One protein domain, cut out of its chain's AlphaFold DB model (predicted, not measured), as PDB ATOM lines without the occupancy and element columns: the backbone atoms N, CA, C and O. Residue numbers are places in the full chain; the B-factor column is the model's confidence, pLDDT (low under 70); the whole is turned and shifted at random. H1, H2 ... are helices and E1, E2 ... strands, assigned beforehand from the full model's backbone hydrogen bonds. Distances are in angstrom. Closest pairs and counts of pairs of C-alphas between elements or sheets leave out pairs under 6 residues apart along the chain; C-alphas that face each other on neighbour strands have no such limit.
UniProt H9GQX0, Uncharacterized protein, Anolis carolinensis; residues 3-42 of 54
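Overview. This is residues 3 to 42 of the 54 residues of an uncharacterized protein of Anolis carolinensis (UniProt H9GQX0). A strand hairpin, E1 and E2, stands in the middle of a small flat model, with two helices to one side of it and the unnamed stretch of residues 3 to 13 looped out to the other. H1 leads off from the end of E2, and the short H2 folds back from the far end of H1 toward E2, making a hook. The printed part has 40 residues with two named strands and then two named helices, in the order E1, E2, H1, H2; the sheet, E1 - E2, is antiparallel and the class is mixed, helices and strands. The whole is only just compact, close to loose, with a radius of gyration of the C-alphas of 10.2 A, and the C-alphas span 30 by 19 by 10 A.

Along the chain. The printed part begins at Ser 3, and residues 3 to 13 hold no named element. E1 is residues 14 to 17, with C-alpha 14 at (18.227, -41.137, 18.918), and is 10.5 A from first to last C-alpha. E2 is residues 20 to 24 and 12.5 A long, with C-alpha 24 at (16.517, -37.517, 21.371). H1, residues 25 to 33, is the longest helix, 12.4 A from first to last C-alpha. H2 is residues 37 to 40 and 4.9 A long, ending with C-alpha 40 at (16.297, -41.142, 30.983).

Arrangement. E1 and E2 form a hairpin of antiparallel neighbour strands, with 150 degrees between their N-to-C directions. C-alphas 16 and 21 face each other at 4.4 A. N 15 and O 23 are within hydrogen-bond range at 2.8 A, and so are N 22 and O 15 at 2.9 A. The closest C-alphas of E1 and H1 are those of Gln 14 and Phe 25, 7.0 A apart. H1 and H2 touch, and their closest C-alphas, those of Ala 31 and Val 37, are 5.0 A apart. The closest C-alphas of E2 and H2 are those of Cys 22 and Phe 40, 5.9 A apart. E1 and H2 are apart. In H1 every O i to N i+4 pair is within hydrogen-bond range; H2, with 4 residues, is too short for such a pair, and its 1 pair of O i and N i+3 is within range.

Size, cuts and confidence. The two C-alphas farthest apart are those of Pro 8 and Glu 35, at 30.0 A, and the C-alphas of Ser 3 and Lys 42 are 20.5 A apart. The printed part runs from residue 3 to residue 42 of a full chain of 54 residues and has no cut. The links E1 to E2, E2 to H1 and H1 to H2 are tight. The mean pLDDT of the printed part is 91.7, and residues 3 to 5 are under 70.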
ATOM      1  N   SER A   3      14.631 -45.901  11.585       67.69
ATOM      2  CA  SER A   3      13.623 -46.971  11.517       67.69
ATOM      3  C   SER A   3      13.114 -47.433  12.889       67.69
ATOM      4  O   SER A   3      11.945 -47.770  13.018       67.69
ATOM      5  N   LYS A   4      13.977 -47.423  13.913       69.31
ATOM      6  CA  LYS A   4      13.657 -47.854  15.285       69.31
ATOM      7  C   LYS A   4      12.902 -46.775  16.073       69.31
ATOM      8  O   LYS A   4      12.116 -47.103  16.946       69.31
ATOM      9  N   ALA A   5      13.106 -45.498  15.739       69.88
ATOM     10  CA  ALA A   5      12.417 -44.363  16.358       69.88
ATOM     11  C   ALA A   5      10.960 -44.200  15.882       69.88
ATOM     12  O   ALA A   5      10.225 -43.387  16.433       69.88
ATOM     13  N   GLY A   6      10.541 -44.922  14.833       75.81
ATOM     14  CA  GLY A   6       9.188 -44.813  14.272       75.81
ATOM     15  C   GLY A   6       8.873 -43.456  13.625       75.81
ATOM     16  O   GLY A   6       7.741 -43.225  13.213       75.81
ATOM     17  N   LYS A   7       9.869 -42.568  13.516       76.88
ATOM     18  CA  LYS A   7       9.765 -41.217  12.958       76.88
ATOM     19  C   LYS A   7      10.742 -41.068  11.783       76.88
ATOM     20  O   LYS A   7      11.957 -41.074  12.004       76.88
ATOM     21  N   PRO A   8      10.251 -40.986  10.531       79.44
ATOM     22  CA  PRO A   8      11.101 -40.899   9.336       79.44
ATOM     23  C   PRO A   8      12.028 -39.678   9.322       79.44
ATOM     24  O   PRO A   8      13.119 -39.732   8.753       79.44
ATOM     25  N   ASP A   9      11.596 -38.602   9.968       84.81
ATOM     26  CA  ASP A   9      12.268 -37.315  10.109       84.81
ATOM     27  C   ASP A   9      13.176 -37.229  11.344       84.81
ATOM     28  O   ASP A   9      13.820 -36.204  11.553       84.81
ATOM     29  N   ALA A  10      13.292 -38.301  12.136       85.94
ATOM     30  CA  ALA A  10      14.168 -38.308  13.298       85.94
ATOM     31  C   ALA A  10      15.629 -38.025  12.900       85.94
ATOM     32  O   ALA A  10      16.245 -38.713  12.067       85.94
ATOM     33  N   ILE A  11      16.204 -37.011  13.538       89.69
ATOM     34  CA  ILE A  11      17.592 -36.603  13.343       89.69
ATOM     35  C   ILE A  11      18.428 -37.246  14.458       89.69
ATOM     36  O   ILE A  11      17.990 -37.285  15.608       89.69
ATOM     37  N   PRO A  12      19.600 -37.830  14.151       90.81
ATOM     38  CA  PRO A  12      20.491 -38.319  15.196       90.81
ATOM     39  C   PRO A  12      20.955 -37.175  16.123       90.81
ATOM     40  O   PRO A  12      21.143 -36.060  15.636       90.81
ATOM     41  N   PRO A  13      21.226 -37.459  17.411       92.69
ATOM     42  CA  PRO A  13      21.132 -38.763  18.074       92.69
ATOM     43  C   PRO A  13      19.690 -39.181  18.417       92.69
ATOM     44  O   PRO A  13      18.822 -38.354  18.660       92.69
ATOM     45  N   GLN A  14      19.459 -40.496  18.440       95.12
ATOM     46  CA  GLN A  14      18.227 -41.137  18.918       95.12
ATOM     47  C   GLN A  14      18.659 -42.253  19.868       95.12
ATOM     48  O   GLN A  14      19.259 -43.235  19.417       95.12
ATOM     49  N   ILE A  15      18.451 -42.061  21.168       95.56
ATOM     50  CA  ILE A  15      18.996 -42.916  22.222       95.56
ATOM     51  C   ILE A  15      18.009 -44.032  22.563       95.56
ATOM     52  O   ILE A  15      16.808 -43.807  22.711       95.56
ATOM     53  N   PHE A  16      18.543 -45.243  22.697       95.00
ATOM     54  CA  PHE A  16      17.811 -46.437  23.102       95.00
ATOM     55  C   PHE A  16      18.581 -47.162  24.207       95.00
ATOM     56  O   PHE A  16      19.811 -47.223  24.156       95.00
ATOM     57  N   ASN A  17      17.859 -47.775  25.141       94.69
ATOM     58  CA  ASN A  17      18.381 -48.794  26.044       94.69
ATOM     59  C   ASN A  17      17.836 -50.160  25.600       94.69
ATOM     60  O   ASN A  17      16.666 -50.476  25.804       94.69
ATOM     61  N   GLY A  18      18.662 -50.950  24.910       91.94
ATOM     62  CA  GLY A  18      18.204 -52.172  24.249       91.94
ATOM     63  C   GLY A  18      17.143 -51.869  23.184       91.94
ATOM     64  O   GLY A  18      17.422 -51.186  22.192       91.94
ATOM     65  N   GLU A  19      15.925 -52.369  23.392       91.75
ATOM     66  CA  GLU A  19      14.770 -52.124  22.514       91.75
ATOM     67  C   GLU A  19      13.952 -50.888  22.902       91.75
ATOM     68  O   GLU A  19      13.167 -50.394  22.094       91.75
ATOM     69  N   ASP A  20      14.191 -50.325  24.083       92.00
ATOM     70  CA  ASP A  20      13.434 -49.196  24.597       92.00
ATOM     71  C   ASP A  20      13.974 -47.865  24.079       92.00
ATOM     72  O   ASP A  20      15.127 -47.514  24.323       92.00
ATOM     73  N   TYR A  21      13.125 -47.074  23.417       93.44
ATOM     74  CA  TYR A  21      13.454 -45.686  23.088       93.44
ATOM     75  C   TYR A  21      13.524 -44.839  24.364       93.44
ATOM     76  O   TYR A  21      12.574 -44.832  25.154       93.44
ATOM     77  N   CYS A  22      14.644 -44.144  24.557       96.19
ATOM     78  CA  CYS A  22      14.878 -43.239  25.683       96.19
ATOM     79  C   CYS A  22      14.501 -41.801  25.322       96.19
ATOM     80  O   CYS A  22      13.760 -41.165  26.063       96.19
ATOM     81  N   GLY A  23      14.969 -41.313  24.172       95.25
ATOM     82  CA  GLY A  23      14.731 -39.943  23.724       95.25
ATOM     83  C   GLY A  23      15.741 -39.470  22.683       95.25
ATOM     84  O   GLY A  23      16.594 -40.234  22.222       95.25
ATOM     85  N   ASP A  24      15.628 -38.204  22.306       95.50
ATOM     86  CA  ASP A  24      16.517 -37.517  21.371       95.50
ATOM     87  C   ASP A  24      17.581 -36.688  22.120       95.50
ATOM     88  O   ASP A  24      17.825 -36.887  23.313       95.50
ATOM     89  N   PHE A  25      18.269 -35.799  21.401       95.56
ATOM     90  CA  PHE A  25      19.295 -34.932  21.976       95.56
ATOM     91  C   PHE A  25      18.755 -33.997  23.061       95.56
ATOM     92  O   PHE A  25      19.383 -33.891  24.111       95.56
ATOM     93  N   GLU A  26      17.627 -33.330  22.811       97.06
ATOM     94  CA  GLU A  26      17.065 -32.335  23.733       97.06
ATOM     95  C   GLU A  26      16.662 -33.011  25.045       97.06
ATOM     96  O   GLU A  26      17.040 -32.559  26.120       97.06
ATOM     97  N   MET A  27      16.027 -34.183  24.958       97.19
ATOM     98  CA  MET A  27      15.658 -34.960  26.143       97.19
ATOM     99  C   MET A  27      16.871 -35.443  26.951       97.19
ATOM    100  O   MET A  27      16.819 -35.473  28.181       97.19
ATOM    101  N   LEU A  28      17.964 -35.839  26.288       97.75
ATOM    102  CA  LEU A  28      19.199 -36.210  26.988       97.75
ATOM    103  C   LEU A  28      19.848 -34.992  27.648       97.75
ATOM    104  O   LEU A  28      20.336 -35.105  28.769       97.75
ATOM    105  N   PHE A  29      19.862 -33.850  26.961       97.88
ATOM    106  CA  PHE A  29      20.390 -32.603  27.499       97.88
ATOM    107  C   PHE A  29      19.639 -32.201  28.774       97.88
ATOM    108  O   PHE A  29      20.266 -32.022  29.815       97.88
ATOM    109  N   ASP A  30      18.305 -32.207  28.745       98.44
ATOM    110  CA  ASP A  30      17.478 -31.925  29.921       98.44
ATOM    111  C   ASP A  30      17.732 -32.923  31.061       98.44
ATOM    112  O   ASP A  30      17.794 -32.544  32.232       98.44
ATOM    113  N   ALA A  31      17.911 -34.209  30.747       98.19
ATOM    114  CA  ALA A  31      18.211 -35.220  31.755       98.19
ATOM    115  C   ALA A  31      19.587 -35.019  32.408       98.19
ATOM    116  O   ALA A  31      19.754 -35.358  33.579       98.19
ATOM    117  N   ILE A  32      20.567 -34.482  31.676       97.88
ATOM    118  CA  ILE A  32      21.879 -34.117  32.222       97.88
ATOM    119  C   ILE A  32      21.732 -32.931  33.178       97.88
ATOM    120  O   ILE A  32      22.196 -33.024  34.312       97.88
ATOM    121  N   GLU A  33      21.044 -31.867  32.755       98.50
ATOM    122  CA  GLU A  33      20.847 -30.652  33.562       98.50
ATOM    123  C   GLU A  33      20.083 -30.917  34.870       98.50
ATOM    124  O   GLU A  33      20.307 -30.243  35.871       98.50
ATOM    125  N   ASN A  34      19.209 -31.927  34.883       97.94
ATOM    126  CA  ASN A  34      18.427 -32.313  36.060       97.94
ATOM    127  C   ASN A  34      19.014 -33.506  36.844       97.94
ATOM    128  O   ASN A  34      18.349 -34.018  37.742       97.94
ATOM    129  N   GLU A  35      20.215 -33.993  36.505       97.00
ATOM    130  CA  GLU A  35      20.831 -35.192  37.109       97.00
ATOM    131  C   GLU A  35      19.965 -36.477  37.012       97.00
ATOM    132  O   GLU A  35      20.135 -37.442  37.759       97.00
ATOM    133  N   GLU A  36      19.054 -36.545  36.036       96.75
ATOM    134  CA  GLU A  36      18.105 -37.647  35.821       96.75
ATOM    135  C   GLU A  36      18.548 -38.642  34.727       96.75
ATOM    136  O   GLU A  36      17.753 -39.452  34.243       96.75
ATOM    137  N   VAL A  37      19.825 -38.642  34.329       96.75
ATOM    138  CA  VAL A  37      20.348 -39.530  33.269       96.75
ATOM    139  C   VAL A  37      20.007 -41.019  33.483       96.75
ATOM    140  O   VAL A  37      19.593 -41.663  32.517       96.75
ATOM    141  N   PRO A  38      20.092 -41.609  34.696       95.94
ATOM    142  CA  PRO A  38      19.697 -43.007  34.901       95.94
ATOM    143  C   PRO A  38      18.223 -43.276  34.567       95.94
ATOM    144  O   PRO A  38      17.902 -44.301  33.965       95.94
ATOM    145  N   LYS A  39      17.336 -42.330  34.901       95.62
ATOM    146  CA  LYS A  39      15.900 -42.388  34.602       95.62
ATOM    147  C   LYS A  39      15.649 -42.232  33.103       95.62
ATOM    148  O   LYS A  39      14.897 -43.025  32.542       95.62
ATOM    149  N   PHE A  40      16.328 -41.291  32.442       97.06
ATOM    150  CA  PHE A  40      16.297 -41.142  30.983       97.06
ATOM    151  C   PHE A  40      16.721 -42.430  30.263       97.06
ATOM    152  O   PHE A  40      16.041 -42.906  29.353       97.06
ATOM    153  N   LEU A  41      17.809 -43.053  30.722       96.88
ATOM    154  CA  LEU A  41      18.302 -44.320  30.184       96.88
ATOM    155  C   LEU A  41      17.455 -45.530  30.609       96.88
ATOM    156  O   LEU A  41      17.758 -46.643  30.189       96.88
ATOM    157  N   LYS A  42      16.401 -45.351  31.416       95.25
ATOM    158  CA  LYS A  42      15.562 -46.433  31.966       95.25
ATOM    159  C   LYS A  42      16.376 -47.507  32.701       95.25
ATOM    160  O   LYS A  42      16.065 -48.693  32.640       95.25
TER     161      LYS A  42